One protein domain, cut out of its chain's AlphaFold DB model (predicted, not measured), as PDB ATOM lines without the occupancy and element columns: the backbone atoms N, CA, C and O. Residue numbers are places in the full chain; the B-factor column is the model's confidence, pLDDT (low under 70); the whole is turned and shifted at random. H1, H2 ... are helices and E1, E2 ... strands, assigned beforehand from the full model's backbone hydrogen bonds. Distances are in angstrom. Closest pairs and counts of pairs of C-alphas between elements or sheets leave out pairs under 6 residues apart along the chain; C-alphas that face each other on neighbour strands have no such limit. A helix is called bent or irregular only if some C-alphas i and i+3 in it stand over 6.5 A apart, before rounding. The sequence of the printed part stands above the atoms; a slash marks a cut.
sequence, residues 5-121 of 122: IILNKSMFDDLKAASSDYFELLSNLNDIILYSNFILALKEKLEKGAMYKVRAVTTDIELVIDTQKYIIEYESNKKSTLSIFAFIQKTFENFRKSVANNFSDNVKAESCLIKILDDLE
ATOM      1  N   ILE A   5      16.050  -1.882  -0.159       93.75
ATOM      2  CA  ILE A   5      16.511  -1.561  -1.508       93.75
ATOM      3  C   ILE A   5      15.417  -1.977  -2.495       93.75
ATOM      4  O   ILE A   5      14.668  -2.923  -2.240       93.75
ATOM      5  N   ILE A   6      15.305  -1.248  -3.601       95.62
ATOM      6  CA  ILE A   6      14.353  -1.567  -4.665       95.62
ATOM      7  C   ILE A   6      15.109  -2.329  -5.740       95.62
ATOM      8  O   ILE A   6      15.809  -1.719  -6.548       95.62
ATOM      9  N   LEU A   7      14.970  -3.654  -5.736       96.75
ATOM     10  CA  LEU A   7      15.499  -4.489  -6.804       96.75
ATOM     11  C   LEU A   7      14.702  -4.192  -8.074       96.75
ATOM     12  O   LEU A   7      13.490  -4.389  -8.125       96.75
ATOM     13  N   ASN A   8      15.404  -3.677  -9.073       96.50
ATOM     14  CA  ASN A   8      14.872  -3.293 -10.371       96.50
ATOM     15  C   ASN A   8      15.933  -3.577 -11.454       96.50
ATOM     16  O   ASN A   8      17.041  -4.027 -11.145       96.50
ATOM     17  N   LYS A   9      15.621  -3.283 -12.720       95.62
ATOM     18  CA  LYS A   9      16.517  -3.509 -13.866       95.62
ATOM     19  C   LYS A   9      17.934  -2.931 -13.707       95.62
ATOM     20  O   LYS A   9      18.880  -3.521 -14.220       95.62
ATOM     21  N   SER A  10      18.113  -1.798 -13.022       95.69
ATOM     22  CA  SER A  10      19.439  -1.183 -12.850       95.69
ATOM     23  C   SER A  10      20.383  -1.997 -11.962       95.69
ATOM     24  O   SER A  10      21.585  -1.763 -11.984       95.69
ATOM     25  N   MET A  11      19.856  -2.965 -11.207       96.06
ATOM     26  CA  MET A  11      20.610  -3.794 -10.262       96.06
ATOM     27  C   MET A  11      20.975  -5.172 -10.834       96.06
ATOM     28  O   MET A  11      21.178  -6.128 -10.088       96.06
ATOM     29  N   PHE A  12      21.030  -5.316 -12.159       95.00
ATOM     30  CA  PHE A  12      21.336  -6.598 -12.806       95.00
ATOM     31  C   PHE A  12      22.730  -7.132 -12.518       95.00
ATOM     32  O   PHE A  12      22.882  -8.346 -12.404       95.00
ATOM     33  N   ASP A  13      23.722  -6.263 -12.351       95.69
ATOM     34  CA  ASP A  13      25.068  -6.708 -11.995       95.69
ATOM     35  C   ASP A  13      25.096  -7.295 -10.578       95.69
ATOM     36  O   ASP A  13      25.633  -8.384 -10.377       95.69
ATOM     37  N   ASP A  14      24.417  -6.647  -9.624       95.69
ATOM     38  CA  ASP A  14      24.239  -7.180  -8.270       95.69
ATOM     39  C   ASP A  14      23.450  -8.496  -8.273       95.69
ATOM     40  O   ASP A  14      23.813  -9.437  -7.569       95.69
ATOM     41  N   LEU A  15      22.381  -8.586  -9.075       96.25
ATOM     42  CA  LEU A  15      21.596  -9.811  -9.239       96.25
ATOM     43  C   LEU A  15      22.450 -10.944  -9.814       96.25
ATOM     44  O   LEU A  15      22.360 -12.077  -9.350       96.25
ATOM     45  N   LYS A  16      23.283 -10.653 -10.814       95.94
ATOM     46  CA  LYS A  16      24.172 -11.635 -11.437       95.94
ATOM     47  C   LYS A  16      25.218 -12.139 -10.444       95.94
ATOM     48  O   LYS A  16      25.401 -13.346 -10.347       95.94
ATOM     49  N   ALA A  17      25.860 -11.241  -9.700       95.81
ATOM     50  CA  ALA A  17      26.828 -11.619  -8.671       95.81
ATOM     51  C   ALA A  17      26.167 -12.484  -7.585       95.81
ATOM     52  O   ALA A  17      26.555 -13.630  -7.391       95.81
ATOM     53  N   ALA A  18      25.077 -11.992  -6.989       95.44
ATOM     54  CA  ALA A  18      24.337 -12.722  -5.964       95.44
ATOM     55  C   ALA A  18      23.817 -14.082  -6.456       95.44
ATOM     56  O   ALA A  18      23.797 -15.056  -5.703       95.44
ATOM     57  N   SER A  19      23.380 -14.159  -7.716       95.75
ATOM     58  CA  SER A  19      22.853 -15.404  -8.266       95.75
ATOM     59  C   SER A  19      23.934 -16.438  -8.564       95.75
ATOM     60  O   SER A  19      23.668 -17.625  -8.370       95.75
ATOM     61  N   SER A  20      25.125 -16.002  -8.985       95.31
ATOM     62  CA  SER A  20      26.300 -16.866  -9.153       95.31
ATOM     63  C   SER A  20      26.746 -17.432  -7.809       95.31
ATOM     64  O   SER A  20      26.862 -18.646  -7.676       95.31
ATOM     65  N   ASP A  21      26.886 -16.569  -6.798       92.94
ATOM     66  CA  ASP A  21      27.303 -16.977  -5.455       92.94
ATOM     67  C   ASP A  21      26.345 -18.025  -4.876       92.94
ATOM     68  O   ASP A  21      26.772 -19.009  -4.285       92.94
ATOM     69  N   TYR A  22      25.030 -17.851  -5.060       92.81
ATOM     70  CA  TYR A  22      24.057 -18.817  -4.548       92.81
ATOM     71  C   TYR A  22      24.060 -20.128  -5.342       92.81
ATOM     72  O   TYR A  22      23.912 -21.197  -4.754       92.81
ATOM     73  N   PHE A  23      24.252 -20.062  -6.664       93.06
ATOM     74  CA  PHE A  23      24.338 -21.242  -7.524       93.06
ATOM     75  C   PHE A  23      25.469 -22.183  -7.097       93.06
ATOM     76  O   PHE A  23      25.273 -23.394  -7.052       93.06
ATOM     77  N   GLU A  24      26.632 -21.627  -6.750       91.25
ATOM     78  CA  GLU A  24      27.810 -22.388  -6.315       91.25
ATOM     79  C   GLU A  24      27.590 -23.155  -5.002       91.25
ATOM     80  O   GLU A  24      28.299 -24.123  -4.728       91.25
ATOM     81  N   LEU A  25      26.589 -22.764  -4.207       90.75
ATOM     82  CA  LEU A  25      26.225 -23.430  -2.954       90.75
ATOM     83  C   LEU A  25      25.212 -24.568  -3.149       90.75
ATOM     84  O   LEU A  25      24.963 -25.328  -2.212       90.75
ATOM     85  N   LEU A  26      24.617 -24.696  -4.339       89.56
ATOM     86  CA  LEU A  26      23.666 -25.759  -4.650       89.56
ATOM     87  C   LEU A  26      24.401 -27.025  -5.088       89.56
ATOM     88  O   LEU A  26      25.232 -27.013  -5.992       89.56
ATOM     89  N   SER A  27      24.042 -28.149  -4.472       86.44
ATOM     90  CA  SER A  27      24.678 -29.448  -4.748       86.44
ATOM     91  C   SER A  27      23.781 -30.421  -5.519       86.44
ATOM     92  O   SER A  27      24.259 -31.383  -6.124       86.44
ATOM     93  N   ASN A  28      22.469 -30.182  -5.520       87.25
ATOM     94  CA  ASN A  28      21.471 -31.063  -6.111       87.25
ATOM     95  C   ASN A  28      21.079 -30.612  -7.530       87.25
ATOM     96  O   ASN A  28      20.665 -29.473  -7.734       87.25
ATOM     97  N   LEU A  29      21.139 -31.523  -8.510       87.69
ATOM     98  CA  LEU A  29      20.828 -31.221  -9.916       87.69
ATOM     99  C   LEU A  29      19.400 -30.687 -10.131       87.69
ATOM    100  O   LEU A  29      19.202 -29.780 -10.937       87.69
ATOM    101  N   ASN A  30      18.406 -31.225  -9.423       87.06
ATOM    102  CA  ASN A  30      17.028 -30.750  -9.555       87.06
ATOM    103  C   ASN A  30      16.898 -29.321  -9.023       87.06
ATOM    104  O   ASN A  30      16.256 -28.493  -9.667       87.06
ATOM    105  N   ASP A  31      17.545 -29.020  -7.895       88.31
ATOM    106  CA  ASP A  31      17.549 -27.673  -7.322       88.31
ATOM    107  C   ASP A  31      18.298 -26.687  -8.222       88.31
ATOM    108  O   ASP A  31      17.818 -25.579  -8.430       88.31
ATOM    109  N   ILE A  32      19.395 -27.110  -8.852       91.56
ATOM    110  CA  ILE A  32      20.127 -26.331  -9.862       91.56
ATOM    111  C   ILE A  32      19.219 -25.953 -11.048       91.56
ATOM    112  O   ILE A  32      19.205 -24.797 -11.485       91.56
ATOM    113  N   ILE A  33      18.431 -26.902 -11.566       90.62
ATOM    114  CA  ILE A  33      17.495 -26.659 -12.678       90.62
ATOM    115  C   ILE A  33      16.358 -25.728 -12.236       90.62
ATOM    116  O   ILE A  33      16.055 -24.745 -12.918       90.62
ATOM    117  N   LEU A  34      15.741 -26.006 -11.084       90.62
ATOM    118  CA  LEU A  34      14.686 -25.173 -10.494       90.62
ATOM    119  C   LEU A  34      15.170 -23.740 -10.264       90.62
ATOM    120  O   LEU A  34      14.458 -22.785 -10.577       90.62
ATOM    121  N   TYR A  35      16.385 -23.594  -9.752       93.75
ATOM    122  CA  TYR A  35      17.007 -22.313  -9.475       93.75
ATOM    123  C   TYR A  35      17.295 -21.524 -10.753       93.75
ATOM    124  O   TYR A  35      17.002 -20.332 -10.828       93.75
ATOM    125  N   SER A  36      17.788 -22.195 -11.795       93.25
ATOM    126  CA  SER A  36      18.019 -21.573 -13.102       93.25
ATOM    127  C   SER A  36      16.724 -20.998 -13.691       93.25
ATOM    128  O   SER A  36      16.711 -19.862 -14.163       93.25
ATOM    129  N   ASN A  37      15.615 -21.738 -13.586       91.12
ATOM    130  CA  ASN A  37      14.293 -21.259 -14.003       91.12
ATOM    131  C   ASN A  37      13.798 -20.088 -13.139       91.12
ATOM    132  O   ASN A  37      13.240 -19.128 -13.669       91.12
ATOM    133  N   PHE A  38      14.032 -20.138 -11.823       94.81
ATOM    134  CA  PHE A  38      13.718 -19.041 -10.903       94.81
ATOM    135  C   PHE A  38      14.441 -17.743 -11.294       94.81
ATOM    136  O   PHE A  38      13.796 -16.704 -11.445       94.81
ATOM    137  N   ILE A  39      15.761 -17.800 -11.510       96.31
ATOM    138  CA  ILE A  39      16.561 -16.628 -11.888       96.31
ATOM    139  C   ILE A  39      16.154 -16.097 -13.262       96.31
ATOM    140  O   ILE A  39      16.064 -14.880 -13.435       96.31
ATOM    141  N   LEU A  40      15.861 -16.981 -14.220       95.25
ATOM    142  CA  LEU A  40      15.380 -16.581 -15.540       95.25
ATOM    143  C   LEU A  40      14.064 -15.796 -15.439       95.25
ATOM    144  O   LEU A  40      13.987 -14.679 -15.945       95.25
ATOM    145  N   ALA A  41      13.067 -16.326 -14.725       94.94
ATOM    146  CA  ALA A  41      11.773 -15.663 -14.560       94.94
ATOM    147  C   ALA A  41      11.890 -14.320 -13.821       94.94
ATOM    148  O   ALA A  41      11.286 -13.326 -14.230       94.94
ATOM    149  N   LEU A  42      12.697 -14.267 -12.755       95.94
ATOM    150  CA  LEU A  42      12.968 -13.027 -12.026       95.94
ATOM    151  C   LEU A  42      13.595 -11.977 -12.953       95.94
ATOM    152  O   LEU A  42      13.152 -10.828 -12.978       95.94
ATOM    153  N   LYS A  43      14.594 -12.371 -13.749       95.94
ATOM    154  CA  LYS A  43      15.250 -11.478 -14.708       95.94
ATOM    155  C   LYS A  43      14.268 -10.967 -15.761       95.94
ATOM    156  O   LYS A  43      14.219  -9.761 -15.983       95.94
ATOM    157  N   GLU A  44      13.463 -11.839 -16.364       95.56
ATOM    158  CA  GLU A  44      12.459 -11.440 -17.360       95.56
ATOM    159  C   GLU A  44      11.460 -10.420 -16.805       95.56
ATOM    160  O   GLU A  44      11.107  -9.452 -17.483       95.56
ATOM    161  N   LYS A  45      11.005 -10.607 -15.565       95.62
ATOM    162  CA  LYS A  45      10.108  -9.652 -14.911       95.62
ATOM    163  C   LYS A  45      10.767  -8.298 -14.687       95.62
ATOM    164  O   LYS A  45      10.187  -7.265 -15.019       95.62
ATOM    165  N   LEU A  46      11.996  -8.293 -14.181       96.19
ATOM    166  CA  LEU A  46      12.762  -7.064 -14.002       96.19
ATOM    167  C   LEU A  46      13.034  -6.353 -15.339       96.19
ATOM    168  O   LEU A  46      12.968  -5.127 -15.407       96.19
ATOM    169  N   GLU A  47      13.291  -7.097 -16.421       96.12
ATOM    170  CA  GLU A  47      13.436  -6.540 -17.775       96.12
ATOM    171  C   GLU A  47      12.157  -5.844 -18.255       96.12
ATOM    172  O   GLU A  47      12.245  -4.809 -18.923       96.12
ATOM    173  N   LYS A  48      10.989  -6.378 -17.870       96.06
ATOM    174  CA  LYS A  48       9.655  -5.815 -18.136       96.06
ATOM    175  C   LYS A  48       9.269  -4.667 -17.193       96.06
ATOM    176  O   LYS A  48       8.219  -4.063 -17.392       96.06
ATOM    177  N   GLY A  49      10.114  -4.330 -16.217       95.25
ATOM    178  CA  GLY A  49       9.920  -3.193 -15.315       95.25
ATOM    179  C   GLY A  49       9.345  -3.538 -13.942       95.25
ATOM    180  O   GLY A  49       9.074  -2.612 -13.180       95.25
ATOM    181  N   ALA A  50       9.200  -4.824 -13.606       96.06
ATOM    182  CA  ALA A  50       8.826  -5.235 -12.255       96.06
ATOM    183  C   ALA A  50       9.835  -4.705 -11.226       96.06
ATOM    184  O   ALA A  50      11.031  -4.548 -11.509       96.06
ATOM    185  N   MET A  51       9.354  -4.453 -10.012       96.88
ATOM    186  CA  MET A  51      10.170  -3.983  -8.897       96.88
ATOM    187  C   MET A  51       9.880  -4.804  -7.650       96.88
ATOM    188  O   MET A  51       8.729  -5.111  -7.356       96.88
ATOM    189  N   TYR A  52      10.927  -5.109  -6.884       96.19
ATOM    190  CA  TYR A  52      10.810  -5.888  -5.653       96.19
ATOM    191  C   TYR A  52      11.386  -5.143  -4.462       96.19
ATOM    192  O   TYR A  52      12.483  -4.575  -4.510       96.19
ATOM    193  N   LYS A  53      10.662  -5.202  -3.344       93.88
ATOM    194  CA  LYS A  53      11.122  -4.655  -2.071       93.88
ATOM    195  C   LYS A  53      12.042  -5.645  -1.372       93.88
ATOM    196  O   LYS A  53      11.590  -6.586  -0.723       93.88
ATOM    197  N   VAL A  54      13.340  -5.387  -1.430       94.69
ATOM    198  CA  VAL A  54      14.350  -6.232  -0.791       94.69
ATOM    199  C   VAL A  54      14.766  -5.617   0.539       94.69
ATOM    200  O   VAL A  54      15.048  -4.422   0.635       94.69
ATOM    201  N   ARG A  55      14.788  -6.423   1.605       93.56
ATOM    202  CA  ARG A  55      15.257  -5.962   2.918       93.56
ATOM    203  C   ARG A  55      16.761  -5.725   2.854       93.56
ATOM    204  O   ARG A  55      17.505  -6.622   2.478       93.56
ATOM    205  N   ALA A  56      17.194  -4.537   3.255       93.88
ATOM    206  CA  ALA A  56      18.606  -4.211   3.288       93.88
ATOM    207  C   ALA A  56      19.292  -4.935   4.453       93.88
ATOM    208  O   ALA A  56      18.862  -4.822   5.604       93.88
ATOM    209  N   VAL A  57      20.370  -5.645   4.145       93.62
ATOM    210  CA  VAL A  57      21.257  -6.270   5.125       93.62
ATOM    211  C   VAL A  57      22.220  -5.212   5.671       93.62
ATOM    212  O   VAL A  57      22.745  -4.384   4.927       93.62
ATOM    213  N   THR A  58      22.404  -5.187   6.990       92.50
ATOM    214  CA  THR A  58      23.264  -4.206   7.687       92.50
ATOM    215  C   THR A  58      24.184  -4.849   8.722       92.50
ATOM    216  O   THR A  58      24.823  -4.143   9.494       92.50
ATOM    217  N   THR A  59      24.181  -6.176   8.785       93.50
ATOM    218  CA  THR A  59      24.906  -7.015   9.740       93.50
ATOM    219  C   THR A  59      25.165  -8.357   9.076       93.50
ATOM    220  O   THR A  59      24.502  -8.670   8.083       93.50
ATOM    221  N   ASP A  60      26.065  -9.152   9.644       94.50
ATOM    222  CA  ASP A  60      26.283 -10.531   9.214       94.50
ATOM    223  C   ASP A  60      24.958 -11.292   9.161       94.50
ATOM    224  O   ASP A  60      24.031 -11.035   9.947       94.50
ATOM    225  N   ILE A  61      24.864 -12.215   8.209       92.69
ATOM    226  CA  ILE A  61      23.683 -13.051   8.038       92.69
ATOM    227  C   ILE A  61      24.052 -14.519   8.161       92.69
ATOM    228  O   ILE A  61      25.040 -14.995   7.606       92.69
ATOM    229  N   GLU A  62      23.213 -15.238   8.894       92.62
ATOM    230  CA  GLU A  62      23.267 -16.684   8.994       92.62
ATOM    231  C   GLU A  62      22.211 -17.282   8.069       92.62
ATOM    232  O   GLU A  62      21.036 -16.911   8.132       92.62
ATOM    233  N   LEU A  63      22.628 -18.215   7.218       89.06
ATOM    234  CA  LEU A  63      21.763 -18.883   6.256       89.06
ATOM    235  C   LEU A  63      21.961 -20.392   6.318       89.06
ATOM    236  O   LEU A  63      23.048 -20.882   6.614       89.06
ATOM    237  N   VAL A  64      20.896 -21.127   6.013       86.69
ATOM    238  CA  VAL A  64      20.932 -22.586   5.891       86.69
ATOM    239  C   VAL A  64      20.587 -22.950   4.452       86.69
ATOM    240  O   VAL A  64      19.518 -22.575   3.967       86.69
ATOM    241  N   ILE A  65      21.497 -23.653   3.779       84.56
ATOM    242  CA  ILE A  65      21.373 -24.103   2.384       84.56
ATOM    243  C   ILE A  65      21.742 -25.586   2.359       84.56
ATOM    244  O   ILE A  65      22.788 -25.955   2.886       84.56
ATOM    245  N   ASP A  66      20.861 -26.438   1.825       77.25
ATOM    246  CA  ASP A  66      21.052 -27.898   1.751       77.25
ATOM    247  C   ASP A  66      21.615 -28.513   3.049       77.25
ATOM    248  O   ASP A  66      22.562 -29.294   3.048       77.25
ATOM    249  N   THR A  67      21.013 -28.145   4.189       80.06
ATOM    250  CA  THR A  67      21.370 -28.572   5.564       80.06
ATOM    251  C   THR A  67      22.697 -28.050   6.122       80.06
ATOM    252  O   THR A  67      23.004 -28.288   7.289       80.06
ATOM    253  N   GLN A  68      23.451 -27.276   5.345       87.38
ATOM    254  CA  GLN A  68      24.678 -26.628   5.786       87.38
ATOM    255  C   GLN A  68      24.405 -25.195   6.237       87.38
ATOM    256  O   GLN A  68      23.621 -24.467   5.628       87.38
ATOM    257  N   LYS A  69      25.054 -24.799   7.332       91.00
ATOM    258  CA  LYS A  69      24.959 -23.457   7.903       91.00
ATOM    259  C   LYS A  69      26.123 -22.606   7.408       91.00
ATOM    260  O   LYS A  69      27.280 -22.972   7.596       91.00
ATOM    261  N   TYR A  70      25.792 -21.457   6.840       90.44
ATOM    262  CA  TYR A  70      26.720 -20.459   6.330       90.44
ATOM    263  C   TYR A  70      26.588 -19.179   7.149       90.44
ATOM    264  O   TYR A  70      25.477 -18.755   7.472       90.44
ATOM    265  N   ILE A  71      27.722 -18.560   7.467       93.12
ATOM    266  CA  ILE A  71      27.779 -17.204   8.014       93.12
ATOM    267  C   ILE A  71      28.420 -16.342   6.937       93.12
ATOM    268  O   ILE A  71      29.549 -16.608   6.533       93.12
ATOM    269  N   ILE A  72      27.679 -15.351   6.451       91.69
ATOM    270  CA  ILE A  72      28.172 -14.396   5.462       91.69
ATOM    271  C   ILE A  72      28.419 -13.079   6.180       91.69
ATOM    272  O   ILE A  72      27.483 -12.459   6.697       91.69
ATOM    273  N   GLU A  73      29.687 -12.683   6.219       92.19
ATOM    274  CA  GLU A  73      30.126 -11.435   6.830       92.19
ATOM    275  C   GLU A  73      29.599 -10.232   6.044       92.19
ATOM    276  O   GLU A  73      29.582 -10.203   4.809       92.19
ATOM    277  N   TYR A  74      29.139  -9.221   6.774       92.38
ATOM    278  CA  TYR A  74      28.639  -7.997   6.184       92.38
ATOM    279  C   TYR A  74      29.774  -7.042   5.827       92.38
ATOM    280  O   TYR A  74      30.472  -6.511   6.690       92.38
ATOM    281  N   GLU A  75      29.853  -6.715   4.541       91.50
ATOM    282  CA  GLU A  75      30.679  -5.623   4.039       91.50
ATOM    283  C   GLU A  75      29.793  -4.493   3.492       91.50
ATOM    284  O   GLU A  75      28.878  -4.709   2.689       91.50
ATOM    285  N   SER A  76      30.060  -3.253   3.908       89.12
ATOM    286  CA  SER A  76      29.211  -2.099   3.576       89.12
ATOM    287  C   SER A  76      29.144  -1.796   2.077       89.12
ATOM    288  O   SER A  76      28.083  -1.425   1.572       89.12
ATOM    289  N   ASN A  77      30.245  -2.010   1.356       91.88
ATOM    290  CA  ASN A  77      30.353  -1.891  -0.101       91.88
ATOM    291  C   ASN A  77      29.621  -3.012  -0.863       91.88
ATOM    292  O   ASN A  77      29.289  -2.814  -2.027       91.88
ATOM    293  N   LYS A  78      29.327  -4.152  -0.224       91.19
ATOM    294  CA  LYS A  78      28.581  -5.285  -0.807       91.19
ATOM    295  C   LYS A  78      27.126  -5.349  -0.342       91.19
ATOM    296  O   LYS A  78      26.424  -6.325  -0.603       91.19
ATOM    297  N   LYS A  79      26.640  -4.307   0.340       92.69
ATOM    298  CA  LYS A  79      25.294  -4.259   0.925       92.69
ATOM    299  C   LYS A  79      24.191  -4.640  -0.068       92.69
ATOM    300  O   LYS A  79      23.302  -5.410   0.297       92.69
ATOM    301  N   SER A  80      24.220  -4.098  -1.285       93.75
ATOM    302  CA  SER A  80      23.207  -4.368  -2.315       93.75
ATOM    303  C   SER A  80      23.214  -5.835  -2.730       93.75
ATOM    304  O   SER A  80      22.191  -6.507  -2.600       93.75
ATOM    305  N   THR A  81      24.380  -6.343  -3.134       95.50
ATOM    306  CA  THR A  81      24.583  -7.734  -3.544       95.50
ATOM    307  C   THR A  81      24.168  -8.708  -2.441       95.50
ATOM    308  O   THR A  81      23.364  -9.600  -2.690       95.50
ATOM    309  N   LEU A  82      24.603  -8.486  -1.195       95.25
ATOM    310  CA  LEU A  82      24.260  -9.345  -0.057       95.25
ATOM    311  C   LEU A  82      22.759  -9.334   0.264       95.25
ATOM    312  O   LEU A  82      22.168 -10.355   0.613       95.25
ATOM    313  N   SER A  83      22.114  -8.176   0.124       95.69
ATOM    314  CA  SER A  83      20.667  -8.064   0.319       95.69
ATOM    315  C   SER A  83      19.893  -8.813  -0.769       95.69
ATOM    316  O   SER A  83      18.905  -9.484  -0.471       95.69
ATOM    317  N   ILE A  84      20.350  -8.728  -2.021       96.62
ATOM    318  CA  ILE A  84      19.766  -9.460  -3.151       96.62
ATOM    319  C   ILE A  84      20.013 -10.964  -3.002       96.62
ATOM    320  O   ILE A  84      19.088 -11.742  -3.211       96.62
ATOM    321  N   PHE A  85      21.197 -11.375  -2.552       96.00
ATOM    322  CA  PHE A  85      21.510 -12.764  -2.226       96.00
ATOM    323  C   PHE A  85      20.537 -13.334  -1.187       96.00
ATOM    324  O   PHE A  85      19.901 -14.360  -1.419       96.00
ATOM    325  N   ALA A  86      20.342 -12.628  -0.068       94.69
ATOM    326  CA  ALA A  86      19.399 -13.044   0.969       94.69
ATOM    327  C   ALA A  86      17.948 -13.104   0.452       94.69
ATOM    328  O   ALA A  86      17.172 -13.975   0.851       94.69
ATOM    329  N   PHE A  87      17.571 -12.192  -0.450       95.31
ATOM    330  CA  PHE A  87      16.269 -12.215  -1.114       95.31
ATOM    331  C   PHE A  87      16.104 -13.427  -2.036       95.31
ATOM    332  O   PHE A  87      15.083 -14.111  -1.943       95.31
ATOM    333  N   ILE A  88      17.096 -13.709  -2.883       95.56
ATOM    334  CA  ILE A  88      17.127 -14.873  -3.773       95.56
ATOM    335  C   ILE A  88      16.981 -16.150  -2.952       95.56
ATOM    336  O   ILE A  88      16.046 -16.909  -3.194       95.56
ATOM    337  N   GLN A  89      17.836 -16.343  -1.942       94.31
ATOM    338  CA  GLN A  89      17.834 -17.539  -1.104       94.31
ATOM    339  C   GLN A  89      16.457 -17.769  -0.481       94.31
ATOM    340  O   GLN A  89      15.874 -18.841  -0.623       94.31
ATOM    341  N   LYS A  90      15.892 -16.745   0.165       92.69
ATOM    342  CA  LYS A  90      14.608 -16.879   0.855       92.69
ATOM    343  C   LYS A  90      13.462 -17.164  -0.114       92.69
ATOM    344  O   LYS A  90      12.578 -17.966   0.187       92.69
ATOM    345  N   THR A  91      13.455 -16.485  -1.258       93.50
ATOM    346  CA  THR A  91      12.392 -16.628  -2.258       93.50
ATOM    347  C   THR A  91      12.468 -17.990  -2.934       93.50
ATOM    348  O   THR A  91      11.447 -18.665  -3.064       93.50
ATOM    349  N   PHE A  92      13.673 -18.432  -3.288       93.19
ATOM    350  CA  PHE A  92      13.896 -19.743  -3.876       93.19
ATOM    351  C   PHE A  92      13.531 -20.873  -2.910       93.19
ATOM    352  O   PHE A  92      12.817 -21.791  -3.295       93.19
ATOM    353  N   GLU A  93      13.905 -20.777  -1.633       90.19
ATOM    354  CA  GLU A  93      13.512 -21.762  -0.617       90.19
ATOM    355  C   GLU A  93      11.988 -21.842  -0.433       90.19
ATOM    356  O   GLU A  93      11.420 -22.929  -0.287       90.19
ATOM    357  N   ASN A  94      11.288 -20.705  -0.484       88.44
ATOM    358  CA  ASN A  94       9.824 -20.685  -0.457       88.44
ATOM    359  C   ASN A  94       9.221 -21.349  -1.701       88.44
ATOM    360  O   ASN A  94       8.247 -22.099  -1.589       88.44
ATOM    361  N   PHE A  95       9.805 -21.103  -2.874       89.44
ATOM    362  CA  PHE A  95       9.401 -21.741  -4.120       89.44
ATOM    363  C   PHE A  95       9.631 -23.258  -4.075       89.44
ATOM    364  O   PHE A  95       8.693 -24.019  -4.303       89.44
ATOM    365  N   ARG A  96      10.822 -23.704  -3.661       87.00
ATOM    366  CA  ARG A  96      11.197 -25.116  -3.487       87.00
ATOM    367  C   ARG A  96      10.216 -25.854  -2.574       87.00
ATOM    368  O   ARG A  96       9.690 -26.901  -2.951       87.00
ATOM    369  N   LYS A  97       9.890 -25.279  -1.411       86.56
ATOM    370  CA  LYS A  97       8.888 -25.835  -0.478       86.56
ATOM    371  C   LYS A  97       7.487 -25.879  -1.082       86.56
ATOM    372  O   LYS A  97       6.761 -26.847  -0.876       86.56
ATOM    373  N   SER A  98       7.105 -24.843  -1.827       83.94
ATOM    374  CA  SER A  98       5.795 -24.780  -2.479       83.94
ATOM    375  C   SER A  98       5.651 -25.846  -3.563       83.94
ATOM    376  O   SER A  98       4.599 -26.469  -3.648       83.94
ATOM    377  N   VAL A  99       6.702 -26.108  -4.343       83.12
ATOM    378  CA  VAL A  99       6.716 -27.199  -5.328       83.12
ATOM    379  C   VAL A  99       6.660 -28.558  -4.628       83.12
ATOM    380  O   VAL A  99       5.811 -29.370  -4.974       83.12
ATOM    381  N   ALA A 100       7.482 -28.782  -3.596       79.81
ATOM    382  CA  ALA A 100       7.503 -30.040  -2.843       79.81
ATOM    383  C   ALA A 100       6.141 -30.392  -2.210       79.81
ATOM    384  O   ALA A 100       5.715 -31.543  -2.262       79.81
ATOM    385  N   ASN A 101       5.437 -29.402  -1.648       71.81
ATOM    386  CA  ASN A 101       4.151 -29.605  -0.973       71.81
ATOM    387  C   ASN A 101       2.951 -29.711  -1.931       71.81
ATOM    388  O   ASN A 101       1.921 -30.257  -1.544       71.81
ATOM    389  N   ASN A 102       3.058 -29.180  -3.156       62.94
ATOM    390  CA  ASN A 102       1.973 -29.157  -4.146       62.94
ATOM    391  C   ASN A 102       2.202 -30.135  -5.309       62.94
ATOM    392  O   ASN A 102       1.636 -29.919  -6.382       62.94
ATOM    393  N   PHE A 103       2.988 -31.204  -5.110       54.69
ATOM    394  CA  PHE A 103       3.100 -32.341  -6.038       54.69
ATOM    395  C   PHE A 103       1.754 -33.087  -6.142       54.69
ATOM    396  O   PHE A 103       1.551 -34.188  -5.643       54.69
ATOM    397  N   SER A 104       0.798 -32.436  -6.787       53.28
ATOM    398  CA  SER A 104      -0.313 -33.047  -7.492       53.28
ATOM    399  C   SER A 104      -0.062 -32.750  -8.965       53.28
ATOM    400  O   SER A 104       0.346 -31.633  -9.292       53.28
ATOM    401  N   ASP A 105      -0.302 -33.711  -9.855       53.06
ATOM    402  CA  ASP A 105       0.002 -33.615 -11.298       53.06
ATOM    403  C   ASP A 105      -0.656 -32.413 -12.023       53.06
ATOM    404  O   ASP A 105      -0.405 -32.165 -13.201       53.06
ATOM    405  N   ASN A 106      -1.479 -31.629 -11.319       57.06
ATOM    406  CA  ASN A 106      -2.261 -30.520 -11.845       57.06
ATOM    407  C   ASN A 106      -1.627 -29.126 -11.657       57.06
ATOM    408  O   ASN A 106      -2.136 -28.168 -12.239       57.06
ATOM    409  N   VAL A 107      -0.544 -28.966 -10.879       61.56
ATOM    410  CA  VAL A 107       0.098 -27.650 -10.662       61.56
ATOM    411  C   VAL A 107       1.501 -27.625 -11.268       61.56
ATOM    412  O   VAL A 107       2.431 -28.245 -10.759       61.56
ATOM    413  N   LYS A 108       1.676 -26.868 -12.356       74.00
ATOM    414  CA  LYS A 108       2.988 -26.672 -12.989       74.00
ATOM    415  C   LYS A 108       3.879 -25.787 -12.111       74.00
ATOM    416  O   LYS A 108       3.442 -24.733 -11.650       74.00
ATOM    417  N   ALA A 109       5.146 -26.174 -11.943       74.81
ATOM    418  CA  ALA A 109       6.135 -25.415 -11.169       74.81
ATOM    419  C   ALA A 109       6.268 -23.956 -11.647       74.81
ATOM    420  O   ALA A 109       6.372 -23.044 -10.833       74.81
ATOM    421  N   GLU A 110       6.168 -23.722 -12.955       79.94
ATOM    422  CA  GLU A 110       6.156 -22.385 -13.555       79.94
ATOM    423  C   GLU A 110       5.015 -21.507 -13.015       79.94
ATOM    424  O   GLU A 110       5.246 -20.376 -12.602       79.94
ATOM    425  N   SER A 111       3.790 -22.034 -12.927       81.62
ATOM    426  CA  SER A 111       2.643 -21.279 -12.401       81.62
ATOM    427  C   SER A 111       2.830 -20.903 -10.930       81.62
ATOM    428  O   SER A 111       2.419 -19.824 -10.509       81.62
ATOM    429  N   CYS A 112       3.476 -21.771 -10.145       84.06
ATOM    430  CA  CYS A 112       3.817 -21.482  -8.754       84.06
ATOM    431  C   CYS A 112       4.892 -20.389  -8.647       84.06
ATOM    432  O   CYS A 112       4.740 -19.464  -7.850       84.06
ATOM    433  N   LEU A 113       5.936 -20.468  -9.474       85.75
ATOM    434  CA  LEU A 113       7.007 -19.476  -9.540       85.75
ATOM    435  C   LEU A 113       6.474 -18.085  -9.895       85.75
ATOM    436  O   LEU A 113       6.749 -17.124  -9.180       85.75
ATOM    437  N   ILE A 114       5.689 -17.989 -10.973       86.88
ATOM    438  CA  ILE A 114       5.109 -16.720 -11.424       86.88
ATOM    439  C   ILE A 114       4.242 -16.112 -10.328       86.88
ATOM    440  O   ILE A 114       4.444 -14.950  -9.992       86.88
ATOM    441  N   LYS A 115       3.387 -16.916  -9.684       88.06
ATOM    442  CA  LYS A 115       2.552 -16.456  -8.572       88.06
ATOM    443  C   LYS A 115       3.376 -15.907  -7.403       88.06
ATOM    444  O   LYS A 115       3.068 -14.834  -6.903       88.06
ATOM    445  N   ILE A 116       4.429 -16.609  -6.974       88.25
ATOM    446  CA  ILE A 116       5.298 -16.126  -5.886       88.25
ATOM    447  C   ILE A 116       5.944 -14.793  -6.263       88.25
ATOM    448  O   ILE A 116       6.042 -13.900  -5.427       88.25
ATOM    449  N   LEU A 117       6.391 -14.650  -7.511       89.31
ATOM    450  CA  LEU A 117       6.964 -13.396  -7.981       89.31
ATOM    451  C   LEU A 117       5.908 -12.288  -8.101       89.31
ATOM    452  O   LEU A 117       6.230 -11.152  -7.795       89.31
ATOM    453  N   ASP A 118       4.680 -12.577  -8.539       90.31
ATOM    454  CA  ASP A 118       3.564 -11.614  -8.547       90.31
ATOM    455  C   ASP A 118       3.249 -11.119  -7.125       90.31
ATOM    456  O   ASP A 118       3.160  -9.917  -6.897       90.31
ATOM    457  N   ASP A 119       3.160 -12.031  -6.151       89.19
ATOM    458  CA  ASP A 119       2.828 -11.713  -4.753       89.19
ATOM    459  C   ASP A 119       3.906 -10.850  -4.054       89.19
ATOM    460  O   ASP A 119       3.647 -10.235  -3.016       89.19
ATOM    461  N   LEU A 120       5.133 -10.833  -4.587       88.69
ATOM    462  CA  LEU A 120       6.271 -10.066  -4.063       88.69
ATOM    463  C   LEU A 120       6.507  -8.736  -4.793       88.69
ATOM    464  O   LEU A 120       7.321  -7.931  -4.324       88.69
ATOM    465  N   GLU A 121       5.866  -8.539  -5.944       90.12
ATOM    466  CA  GLU A 121       5.993  -7.339  -6.770       90.12
ATOM    467  C   GLU A 121       5.367  -6.119  -6.064       90.12
ATOM    468  O   GLU A 121       4.424  -6.252  -5.281       90.12
TER     469      GLU A 121
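AT A GLANCE: This is residues 5 to 121 of the 122 residues of an uncharacterized protein of Lactobacillus melliventris (UniProt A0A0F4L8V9). One long helix, H3, runs through the middle of a flattish body, and the helical hairpin of H1 and H2 packs across one side of it, while H4 folds back beside its last part after a loop. Two small two-stranded sheets complete the picture: E1 and E2 beside the first part of H3, and the hairpin of E3 and E4 over another side of it. The printed part has 117 residues with four named helices and four named strands, in the order E1 H1 H2 E2 E3 E4 H3 H4; both sheets, E1 - E2 and E3 - E4, are antiparallel, and the class is mostly helix. It is compact, with a radius of gyration of the C-alphas of 14.1 A, and spans 45 by 35 by 19 A, only just flat.

IN THESE COORDINATES: E1, residues 5 to 7, begins at C-alpha 5 (16.511, -1.561, -1.508). H1, residues 9 to 24, is 23.3 A long, with a kink of 33 degrees near residue 16; it is irregular, C-alphas 10 and 13 being 7.9 A apart. H2, residues 29 to 47, is 26.9 A long. E2 is residues 52 to 55, E3 residues 61 to 65 and E4 residues 68 to 72, the last two 12.6 A and 12.7 A long. H3, residues 76 to 101, begins at C-alpha 76 (29.211, -2.099, 3.576) and is 37.5 A long; it is irregular, C-alphas 77 and 80 being 7.9 A apart. H4, residues 109 to 120, is 16.9 A long and ends at C-alpha 120 (6.271, -10.066, -4.063).

HOW THE PARTS SIT: H3 and H2 are the hub, touching three helices each. H3 touches H1 with residues 80 to 89 alone, at a steep tilt of 65 degrees, the same way; their closest C-alphas, of Ala 18 and Phe 85, are 4.7 A apart. H3 touches H2 with residues 92 to 96 alone, at a steep tilt of 61 degrees, opposite ways; the closest C-alphas, of Tyr 35 and Phe 92, are 6.9 A apart. H1 and H2 form a hairpin and touch at a shallow tilt of 5 degrees, the closest C-alphas, of Lys 9 and Leu 46, being 5.2 A apart. H4 touches H3 at a steep tilt of 47 degrees, opposite ways, with the C-alphas of Val 99 and Ala 109 closest at 6.1 A. H4 also touches H2, at 6.9 A between the C-alphas of Phe 38 and Leu 113. The closest C-alphas of E2 and H3, of Val 54 and Phe 87, are 6.3 A apart. E3 and H3 are near each other, with 12 pairs of C-alphas within 10 A. N 7 and O 52 of E1 and E2 are within hydrogen-bond range at 2.9 A, as are N 63 and O 70 of the hairpin E3 and E4 at 2.9 A. In H2 and H4 every O i to N i+4 pair is within hydrogen-bond range; in H1 10 of 12 are, in H3 20 of 22. H1 and H4 are apart.

THE WHOLE: The two C-alphas farthest apart, of Ser 76 and Asp 105, are 45.5 A apart. The printed part has no cut. No link is long; the link from H3 to H4, with 7 residues, is short and the others are tight. The mean pLDDT of the printed part is 89.6, and residues 102 to 107 are under 70.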